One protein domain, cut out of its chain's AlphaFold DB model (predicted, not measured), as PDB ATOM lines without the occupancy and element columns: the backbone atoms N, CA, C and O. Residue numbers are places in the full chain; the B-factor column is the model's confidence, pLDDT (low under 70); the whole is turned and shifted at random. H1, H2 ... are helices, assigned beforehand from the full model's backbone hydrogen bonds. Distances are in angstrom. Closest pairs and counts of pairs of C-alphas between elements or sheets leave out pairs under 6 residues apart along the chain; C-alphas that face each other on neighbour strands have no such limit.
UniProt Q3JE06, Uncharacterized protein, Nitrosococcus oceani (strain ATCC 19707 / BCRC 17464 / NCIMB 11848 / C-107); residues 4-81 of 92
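AT A GLANCE: This is residues 4 to 81 of the 92 residues of an uncharacterized protein of Nitrosococcus oceani (strain ATCC 19707 / BCRC 17464 / NCIMB 11848 / C-107) (UniProt Q3JE06). A lone helix, H1, sticks out along a long link from a small corner, where the short helix H2 packs crosswise on residues 52 to 55 of the long helix H3. Residues 60 to 81, most of H3 and a tail, stick out from that corner as a second arm. The 78 printed residues, with named helices H1, H2 and H3 in order and no named strand, are all helix in class. The whole is extended, with a radius of gyration of the C-alphas of 20.6 A, and flat, spanning 63 by 44 by 23 A.

HOW THE PARTS SIT: H1, residues 4 to 22, is apart from H2, residues 37 to 47, and from H3, residues 52 to 73. H2 touches H3 through residues 52 to 55 of H3 alone; the closest C-alphas, of Leu 44 and Ala 55, are 6.4 A apart. Their lines are only just about perpendicular, at 70.2 degrees. Every O i to N i+4 pair is within hydrogen-bond range in H2, 11 of 15 in H1 and 17 of 18 in H3.

IN THESE COORDINATES: H1 begins at C-alpha 4 (102.868, 137.963, 141.922) and is 29.2 A long. H2 is 15.2 A long. H3 is 31.3 A long, ending at C-alpha 73 (150.410, 132.274, 140.224).

THE WHOLE: The C-alphas farthest apart, of Ala 4 and Lys 38, are 62.6 A apart. The printed part has no cut; the link from H1 to H2 is long, that from H2 to H3 tight. Model pLDDT is under 70 in residues 4 to 28 and 71 to 81.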
ATOM      1  N   ALA A   4     101.633 137.246 142.233       52.59
ATOM      2  CA  ALA A   4     102.868 137.963 141.922       52.59
ATOM      3  C   ALA A   4     103.404 138.815 143.090       52.59
ATOM      4  O   ALA A   4     104.614 139.006 143.206       52.59
ATOM      5  N   ALA A   5     102.535 139.295 143.988       49.34
ATOM      6  CA  ALA A   5     102.954 140.134 145.114       49.34
ATOM      7  C   ALA A   5     103.678 139.331 146.212       49.34
ATOM      8  O   ALA A   5     104.589 139.846 146.858       49.34
ATOM      9  N   VAL A   6     103.325 138.050 146.380       52.22
ATOM     10  CA  VAL A   6     103.975 137.152 147.349       52.22
ATOM     11  C   VAL A   6     105.385 136.789 146.878       52.22
ATOM     12  O   VAL A   6     106.318 136.763 147.677       52.22
ATOM     13  N   CYS A   7     105.580 136.609 145.569       48.03
ATOM     14  CA  CYS A   7     106.885 136.268 144.999       48.03
ATOM     15  C   CYS A   7     107.911 137.413 145.138       48.03
ATOM     16  O   CYS A   7     109.093 137.166 145.369       48.03
ATOM     17  N   CYS A   8     107.461 138.673 145.086       47.16
ATOM     18  CA  CYS A   8     108.344 139.838 145.217       47.16
ATOM     19  C   CYS A   8     108.858 140.039 146.661       47.16
ATOM     20  O   CYS A   8     110.020 140.390 146.869       47.16
ATOM     21  N   GLY A   9     108.030 139.737 147.672       48.81
ATOM     22  CA  GLY A   9     108.424 139.821 149.087       48.81
ATOM     23  C   GLY A   9     109.423 138.741 149.529       48.81
ATOM     24  O   GLY A   9     110.319 139.013 150.330       48.81
ATOM     25  N   PHE A  10     109.324 137.528 148.970       51.28
ATOM     26  CA  PHE A  10     110.212 136.406 149.314       51.28
ATOM     27  C   PHE A  10     111.660 136.598 148.832       51.28
ATOM     28  O   PHE A  10     112.598 136.202 149.527       51.28
ATOM     29  N   ILE A  11     111.864 137.246 147.680       53.44
ATOM     30  CA  ILE A  11     113.213 137.515 147.152       53.44
ATOM     31  C   ILE A  11     113.929 138.574 148.008       53.44
ATOM     32  O   ILE A  11     115.120 138.434 148.292       53.44
ATOM     33  N   PHE A  12     113.203 139.588 148.495       53.91
ATOM     34  CA  PHE A  12     113.768 140.641 149.345       53.91
ATOM     35  C   PHE A  12     114.240 140.089 150.702       53.91
ATOM     36  O   PHE A  12     115.366 140.353 151.115       53.91
ATOM     37  N   ALA A  13     113.444 139.245 151.367       53.50
ATOM     38  CA  ALA A  13     113.826 138.654 152.655       53.50
ATOM     39  C   ALA A  13     115.062 137.734 152.564       53.50
ATOM     40  O   ALA A  13     115.893 137.716 153.474       53.50
ATOM     41  N   SER A  14     115.220 137.003 151.453       54.66
ATOM     42  CA  SER A  14     116.358 136.098 151.238       54.66
ATOM     43  C   SER A  14     117.689 136.853 151.125       54.66
ATOM     44  O   SER A  14     118.681 136.479 151.754       54.66
ATOM     45  N   LEU A  15     117.707 137.976 150.402       54.12
ATOM     46  CA  LEU A  15     118.915 138.788 150.231       54.12
ATOM     47  C   LEU A  15     119.319 139.519 151.518       54.12
ATOM     48  O   LEU A  15     120.510 139.581 151.825       54.12
ATOM     49  N   TYR A  16     118.357 139.996 152.316       56.59
ATOM     50  CA  TYR A  16     118.650 140.553 153.642       56.59
ATOM     51  C   TYR A  16     119.238 139.495 154.584       56.59
ATOM     52  O   TYR A  16     120.177 139.789 155.318       56.59
ATOM     53  N   ASN A  17     118.757 138.251 154.529       53.97
ATOM     54  CA  ASN A  17     119.277 137.173 155.371       53.97
ATOM     55  C   ASN A  17     120.709 136.758 154.965       53.97
ATOM     56  O   ASN A  17     121.587 136.626 155.817       53.97
ATOM     57  N   VAL A  18     120.996 136.664 153.659       55.84
ATOM     58  CA  VAL A  18     122.364 136.426 153.147       55.84
ATOM     59  C   VAL A  18     123.315 137.587 153.494       55.84
ATOM     60  O   VAL A  18     124.476 137.354 153.840       55.84
ATOM     61  N   TYR A  19     122.836 138.834 153.468       56.62
ATOM     62  CA  TYR A  19     123.631 140.009 153.851       56.62
ATOM     63  C   TYR A  19     123.910 140.075 155.365       56.62
ATOM     64  O   TYR A  19     124.995 140.482 155.782       56.62
ATOM     65  N   LEU A  20     122.971 139.633 156.205       52.81
ATOM     66  CA  LEU A  20     123.144 139.616 157.661       52.81
ATOM     67  C   LEU A  20     124.087 138.494 158.129       52.81
ATOM     68  O   LEU A  20     124.876 138.715 159.046       52.81
ATOM     69  N   LEU A  21     124.090 137.328 157.472       50.53
ATOM     70  CA  LEU A  21     124.935 136.188 157.862       50.53
ATOM     71  C   LEU A  21     126.436 136.399 157.598       50.53
ATOM     72  O   LEU A  21     127.267 135.858 158.325       50.53
ATOM     73  N   THR A  22     126.810 137.210 156.604       48.53
ATOM     74  CA  THR A  22     128.232 137.497 156.318       48.53
ATOM     75  C   THR A  22     128.863 138.495 157.294       48.53
ATOM     76  O   THR A  22     130.085 138.529 157.417       48.53
ATOM     77  N   ASN A  23     128.053 139.266 158.027       52.25
ATOM     78  CA  ASN A  23     128.519 140.333 158.920       52.25
ATOM     79  C   ASN A  23     128.522 139.954 160.418       52.25
ATOM     80  O   ASN A  23     128.980 140.745 161.240       52.25
ATOM     81  N   TYR A  24     128.028 138.769 160.805       50.25
ATOM     82  CA  TYR A  24     127.632 138.500 162.201       50.25
ATOM     83  C   TYR A  24     128.639 137.737 163.089       50.25
ATOM     84  O   TYR A  24     128.301 137.356 164.203       50.25
ATOM     85  N   THR A  25     129.889 137.503 162.676       53.66
ATOM     86  CA  THR A  25     130.852 136.756 163.527       53.66
ATOM     87  C   THR A  25     132.245 137.377 163.625       53.66
ATOM     88  O   THR A  25     133.232 136.673 163.806       53.66
ATOM     89  N   HIS A  26     132.368 138.708 163.578       63.47
ATOM     90  CA  HIS A  26     133.614 139.351 164.011       63.47
ATOM     91  C   HIS A  26     133.585 139.583 165.528       63.47
ATOM     92  O   HIS A  26     133.418 140.708 165.996       63.47
ATOM     93  N   THR A  27     133.718 138.518 166.320       62.34
ATOM     94  CA  THR A  27     134.074 138.677 167.733       62.34
ATOM     95  C   THR A  27     135.557 139.069 167.792       62.34
ATOM     96  O   THR A  27     136.416 138.304 167.347       62.34
ATOM     97  N   PRO A  28     135.906 140.280 168.268       65.25
ATOM     98  CA  PRO A  28     137.294 140.713 168.284       65.25
ATOM     99  C   PRO A  28     138.066 139.892 169.320       65.25
ATOM    100  O   PRO A  28     137.842 140.018 170.523       65.25
ATOM    101  N   MET A  29     138.999 139.062 168.857       79.19
ATOM    102  CA  MET A  29     139.917 138.362 169.752       79.19
ATOM    103  C   MET A  29     140.923 139.356 170.343       79.19
ATOM    104  O   MET A  29     141.617 140.074 169.621       79.19
ATOM    105  N   ARG A  30     141.005 139.400 171.677       77.56
ATOM    106  CA  ARG A  30     142.072 140.096 172.405       77.56
ATOM    107  C   ARG A  30     143.291 139.178 172.454       77.56
ATOM    108  O   ARG A  30     143.271 138.173 173.154       77.56
ATOM    109  N   THR A  31     144.354 139.560 171.758       82.31
ATOM    110  CA  THR A  31     145.629 138.830 171.762       82.31
ATOM    111  C   THR A  31     146.732 139.738 172.295       82.31
ATOM    112  O   THR A  31     146.764 140.925 171.970       82.31
ATOM    113  N   ASN A  32     147.629 139.190 173.117       88.44
ATOM    114  CA  ASN A  32     148.842 139.882 173.542       88.44
ATOM    115  C   ASN A  32     149.992 139.482 172.607       88.44
ATOM    116  O   ASN A  32     150.368 138.313 172.571       88.44
ATOM    117  N   ILE A  33     150.508 140.430 171.827       84.62
ATOM    118  CA  ILE A  33     151.600 140.215 170.872       84.62
ATOM    119  C   ILE A  33     152.640 141.321 171.030       84.62
ATOM    120  O   ILE A  33     152.293 142.496 171.148       84.62
ATOM    121  N   VAL A  34     153.916 140.941 171.022       89.88
ATOM    122  CA  VAL A  34     155.039 141.884 171.035       89.88
ATOM    123  C   VAL A  34     155.402 142.194 169.585       89.88
ATOM    124  O   VAL A  34     155.703 141.284 168.816       89.88
ATOM    125  N   ILE A  35     155.335 143.469 169.202       88.94
ATOM    126  CA  ILE A  35     155.672 143.957 167.858       88.94
ATOM    127  C   ILE A  35     156.741 145.042 168.004       88.94
ATOM    128  O   ILE A  35     156.661 145.852 168.923       88.94
ATOM    129  N   ASP A  36     157.711 145.065 167.090       92.88
ATOM    130  CA  ASP A  36     158.716 146.128 167.010       92.88
ATOM    131  C   ASP A  36     158.053 147.493 166.738       92.88
ATOM    132  O   ASP A  36     157.276 147.660 165.790       92.88
ATOM    133  N   ASP A  37     158.365 148.489 167.568       91.12
ATOM    134  CA  ASP A  37     157.798 149.834 167.465       91.12
ATOM    135  C   ASP A  37     158.212 150.566 166.181       91.12
ATOM    136  O   ASP A  37     157.415 151.339 165.641       91.12
ATOM    137  N   LYS A  38     159.414 150.307 165.650       93.75
ATOM    138  CA  LYS A  38     159.865 150.888 164.376       93.75
ATOM    139  C   LYS A  38     159.030 150.349 163.224       93.75
ATOM    140  O   LYS A  38     158.533 151.130 162.415       93.75
ATOM    141  N   LEU A  39     158.802 149.035 163.206       91.38
ATOM    142  CA  LEU A  39     157.960 148.388 162.198       91.38
ATOM    143  C   LEU A  39     156.526 148.933 162.241       91.38
ATOM    144  O   LEU A  39     155.931 149.208 161.201       91.38
ATOM    145  N   MET A  40     155.970 149.128 163.441       92.81
ATOM    146  CA  MET A  40     154.637 149.710 163.599       92.81
ATOM    147  C   MET A  40     154.588 151.171 163.130       92.81
ATOM    148  O   MET A  40     153.631 151.569 162.468       92.81
ATOM    149  N   ALA A  41     155.614 151.968 163.434       92.06
ATOM    150  CA  ALA A  41     155.703 153.354 162.979       92.06
ATOM    151  C   ALA A  41     155.783 153.450 161.446       92.06
ATOM    152  O   ALA A  41     155.083 154.265 160.841       92.06
ATOM    153  N   GLU A  42     156.580 152.592 160.809       92.62
ATOM    154  CA  GLU A  42     156.652 152.493 159.349       92.62
ATOM    155  C   GLU A  42     155.313 152.064 158.745       92.62
ATOM    156  O   GLU A  42     154.850 152.680 157.785       92.62
ATOM    157  N   ALA A  43     154.648 151.069 159.339       91.50
ATOM    158  CA  ALA A  43     153.343 150.602 158.884       91.50
ATOM    159  C   ALA A  43     152.273 151.701 158.981       91.50
ATOM    160  O   ALA A  43     151.531 151.918 158.020       91.50
ATOM    161  N   LEU A  44     152.211 152.437 160.093       92.12
ATOM    162  CA  LEU A  44     151.277 153.557 160.265       92.12
ATOM    163  C   LEU A  44     151.576 154.693 159.279       92.12
ATOM    164  O   LEU A  44     150.653 155.238 158.679       92.12
ATOM    165  N   LYS A  45     152.856 155.003 159.040       92.44
ATOM    166  CA  LYS A  45     153.264 156.020 158.058       92.44
ATOM    167  C   LYS A  45     152.925 155.615 156.621       92.44
ATOM    168  O   LYS A  45     152.494 156.462 155.846       92.44
ATOM    169  N   ALA A  46     153.110 154.345 156.266       91.62
ATOM    170  CA  ALA A  46     152.837 153.835 154.923       91.62
ATOM    171  C   ALA A  46     151.336 153.695 154.628       91.62
ATOM    172  O   ALA A  46     150.911 153.890 153.493       91.62
ATOM    173  N   THR A  47     150.536 153.351 155.640       88.56
ATOM    174  CA  THR A  47     149.088 153.125 155.491       88.56
ATOM    175  C   THR A  47     148.243 154.360 155.803       88.56
ATOM    176  O   THR A  47     147.087 154.418 155.396       88.56
ATOM    177  N   GLY A  48     148.791 155.347 156.522       91.44
ATOM    178  CA  GLY A  48     148.052 156.523 156.992       91.44
ATOM    179  C   GLY A  48     147.031 156.216 158.095       91.44
ATOM    180  O   GLY A  48     146.164 157.043 158.377       91.44
ATOM    181  N   LEU A  49     147.096 155.029 158.704       91.69
ATOM    182  CA  LEU A  49     146.149 154.586 159.726       91.69
ATOM    183  C   LEU A  49     146.447 155.217 161.089       91.69
ATOM    184  O   LEU A  49     147.579 155.585 161.401       91.69
ATOM    185  N   ARG A  50     145.407 155.335 161.922       86.69
ATOM    186  CA  ARG A  50     145.493 156.025 163.220       86.69
ATOM    187  C   ARG A  50     145.775 155.073 164.373       86.69
ATOM    188  O   ARG A  50     146.321 155.500 165.388       86.69
ATOM    189  N   THR A  51     145.391 153.804 164.248       89.56
ATOM    190  CA  THR A  51     145.481 152.842 165.351       89.56
ATOM    191  C   THR A  51     146.353 151.637 165.012       89.56
ATOM    192  O   THR A  51     146.354 151.125 163.893       89.56
ATOM    193  N   LYS A  52     147.056 151.119 166.032       88.75
ATOM    194  CA  LYS A  52     147.842 149.879 165.920       88.75
ATOM    195  C   LYS A  52     146.963 148.682 165.520       88.75
ATOM    196  O   LYS A  52     147.410 147.821 164.777       88.75
ATOM    197  N   LYS A  53     145.699 148.644 165.975       87.81
ATOM    198  CA  LYS A  53     144.739 147.580 165.631       87.81
ATOM    199  C   LYS A  53     144.432 147.565 164.133       87.81
ATOM    200  O   LYS A  53     144.482 146.502 163.526       87.81
ATOM    201  N   GLU A  54     144.124 148.722 163.549       86.19
ATOM    202  CA  GLU A  54     143.803 148.825 162.119       86.19
ATOM    203  C   GLU A  54     144.999 148.438 161.252       86.19
ATOM    204  O   GLU A  54     144.838 147.683 160.299       86.19
ATOM    205  N   ALA A  55     146.205 148.892 161.612       91.00
ATOM    206  CA  ALA A  55     147.419 148.537 160.880       91.00
ATOM    207  C   ALA A  55     147.665 147.019 160.865       91.00
ATOM    208  O   ALA A  55     148.022 146.456 159.828       91.00
ATOM    209  N   VAL A  56     147.427 146.342 161.994       89.06
ATOM    210  CA  VAL A  56     147.546 144.880 162.091       89.06
ATOM    211  C   VAL A  56     146.456 144.178 161.276       89.06
ATOM    212  O   VAL A  56     146.764 143.254 160.526       89.06
ATOM    213  N   GLU A  57     145.204 144.624 161.373       87.88
ATOM    214  CA  GLU A  57     144.075 144.048 160.632       87.88
ATOM    215  C   GLU A  57     144.280 144.151 159.111       87.88
ATOM    216  O   GLU A  57     144.161 143.157 158.388       87.88
ATOM    217  N   GLU A  58     144.660 145.330 158.615       88.94
ATOM    218  CA  GLU A  58     144.943 145.540 157.192       88.94
ATOM    219  C   GLU A  58     146.167 144.737 156.726       88.94
ATOM    220  O   GLU A  58     146.154 144.151 155.637       88.94
ATOM    221  N   GLY A  59     147.193 144.607 157.574       89.88
ATOM    222  CA  GLY A  59     148.335 143.727 157.321       89.88
ATOM    223  C   GLY A  59     147.928 142.256 157.160       89.88
ATOM    224  O   GLY A  59     148.338 141.596 156.200       89.88
ATOM    225  N   LEU A  60     147.070 141.745 158.048       88.25
ATOM    226  CA  LEU A  60     146.560 140.370 157.983       88.25
ATOM    227  C   LEU A  60     145.700 140.137 156.733       88.25
ATOM    228  O   LEU A  60     145.885 139.134 156.031       88.25
ATOM    229  N   LYS A  61     144.815 141.080 156.389       87.50
ATOM    230  CA  LYS A  61     144.026 141.020 155.147       87.50
ATOM    231  C   LYS A  61     144.921 140.977 153.912       87.50
ATOM    232  O   LYS A  61     144.676 140.179 153.001       87.50
ATOM    233  N   LEU A  62     145.973 141.797 153.881       88.38
ATOM    234  CA  LEU A  62     146.925 141.828 152.774       88.38
ATOM    235  C   LEU A  62     147.658 140.490 152.625       88.38
ATOM    236  O   LEU A  62     147.786 139.997 151.502       88.38
ATOM    237  N   LEU A  63     148.085 139.872 153.730       86.19
ATOM    238  CA  LEU A  63     148.723 138.551 153.716       86.19
ATOM    239  C   LEU A  63     147.798 137.478 153.127       86.19
ATOM    240  O   LEU A  63     148.205 136.734 152.231       86.19
ATOM    241  N   VAL A  64     146.533 137.441 153.553       83.50
ATOM    242  CA  VAL A  64     145.540 136.502 153.004       83.50
ATOM    243  C   VAL A  64     145.312 136.758 151.513       83.50
ATOM    244  O   VAL A  64     145.319 135.816 150.714       83.50
ATOM    245  N   LYS A  65     145.149 138.023 151.106       84.88
ATOM    246  CA  LYS A  65     144.966 138.402 149.696       84.88
ATOM    247  C   LYS A  65     146.164 137.977 148.847       84.88
ATOM    248  O   LYS A  65     145.980 137.399 147.774       84.88
ATOM    249  N   ARG A  66     147.382 138.200 149.344       85.06
ATOM    250  CA  ARG A  66     148.628 137.800 148.679       85.06
ATOM    251  C   ARG A  66     148.706 136.286 148.498       85.06
ATOM    252  O   ARG A  66     149.017 135.832 147.401       85.06
ATOM    253  N   ASN A  67     148.365 135.510 149.524       80.50
ATOM    254  CA  ASN A  67     148.382 134.047 149.450       80.50
ATOM    255  C   ASN A  67     147.333 133.502 148.469       80.50
ATOM    256  O   ASN A  67     147.636 132.615 147.668       80.50
ATOM    257  N   LYS A  68     146.127 134.083 148.440       79.06
ATOM    258  CA  LYS A  68     145.104 133.742 147.432       79.06
ATOM    259  C   LYS A  68     145.600 134.017 146.008       79.06
ATOM    260  O   LYS A  68     145.430 133.187 145.121       79.06
ATOM    261  N   GLN A  69     146.283 135.141 145.790       75.62
ATOM    262  CA  GLN A  69     146.892 135.456 144.493       75.62
ATOM    263  C   GLN A  69     148.061 134.525 144.140       75.62
ATOM    264  O   GLN A  69     148.262 134.217 142.967       75.62
ATOM    265  N   GLN A  70     148.836 134.046 145.115       71.81
ATOM    266  CA  GLN A  70     149.890 133.058 144.863       71.81
ATOM    267  C   GLN A  70     149.330 131.724 144.357       71.81
ATOM    268  O   GLN A  70     149.964 131.099 143.510       71.81
ATOM    269  N   ALA A  71     148.141 131.307 144.799       64.25
ATOM    270  CA  ALA A  71     147.474 130.133 144.233       64.25
ATOM    271  C   ALA A  71     147.195 130.308 142.727       64.25
ATOM    272  O   ALA A  71     147.459 129.397 141.948       64.25
ATOM    273  N   ILE A  72     146.786 131.509 142.299       64.12
ATOM    274  CA  ILE A  72     146.625 131.854 140.875       64.12
ATOM    275  C   ILE A  72     147.981 131.841 140.156       64.12
ATOM    276  O   ILE A  72     148.094 131.330 139.044       64.12
ATOM    277  N   ARG A  73     149.052 132.329 140.799       60.97
ATOM    278  CA  ARG A  73     150.410 132.274 140.224       60.97
ATOM    279  C   ARG A  73     150.897 130.842 139.980       60.97
ATOM    280  O   ARG A  73     151.655 130.648 139.038       60.97
ATOM    281  N   LYS A  74     150.444 129.844 140.750       61.34
ATOM    282  CA  LYS A  74     150.756 128.417 140.505       61.34
ATOM    283  C   LYS A  74     150.100 127.853 139.237       61.34
ATOM    284  O   LYS A  74     150.530 126.810 138.753       61.34
ATOM    285  N   LEU A  75     149.068 128.514 138.713       60.09
ATOM    286  CA  LEU A  75     148.411 128.158 137.450       60.09
ATOM    287  C   LEU A  75     149.079 128.840 136.240       60.09
ATOM    288  O   LEU A  75     148.831 128.457 135.096       60.09
ATOM    289  N   ARG A  76     149.962 129.822 136.478       56.38
ATOM    290  CA  ARG A  76     150.723 130.528 135.439       56.38
ATOM    291  C   ARG A  76     151.712 129.544 134.795       56.38
ATOM    292  O   ARG A  76     152.598 129.040 135.475       56.38
ATOM    293  N   GLY A  77     151.520 129.242 133.510       61.38
ATOM    294  CA  GLY A  77     152.297 128.243 132.756       61.38
ATOM    295  C   GLY A  77     151.652 126.853 132.641       61.38
ATOM    296  O   GLY A  77     152.149 126.033 131.880       61.38
ATOM    297  N   LYS A  78     150.542 126.586 133.350       59.62
ATOM    298  CA  LYS A  78     149.716 125.372 133.159       59.62
ATOM    299  C   LYS A  78     148.476 125.616 132.302       59.62
ATOM    300  O   LYS A  78     147.906 124.672 131.770       59.62
ATOM    301  N   LEU A  79     148.039 126.868 132.200       56.56
ATOM    302  CA  LEU A  79     146.987 127.271 131.276       56.56
ATOM    303  C   LEU A  79     147.591 127.406 129.877       56.56
ATOM    304  O   LEU A  79     148.412 128.295 129.647       56.56
ATOM    305  N   HIS A  80     147.194 126.507 128.974       50.44
ATOM    306  CA  HIS A  80     147.403 126.667 127.542       50.44
ATOM    307  C   HIS A  80     146.536 127.850 127.107       50.44
ATOM    308  O   HIS A  80     145.314 127.817 127.234       50.44
ATOM    309  N   TRP A  81     147.178 128.951 126.738       55.44
ATOM    310  CA  TRP A  81     146.477 130.113 126.219       55.44
ATOM    311  C   TRP A  81     146.216 129.872 124.731       55.44
ATOM    312  O   TRP A  81     147.136 129.978 123.926       55.44
TER     313      TRP A  81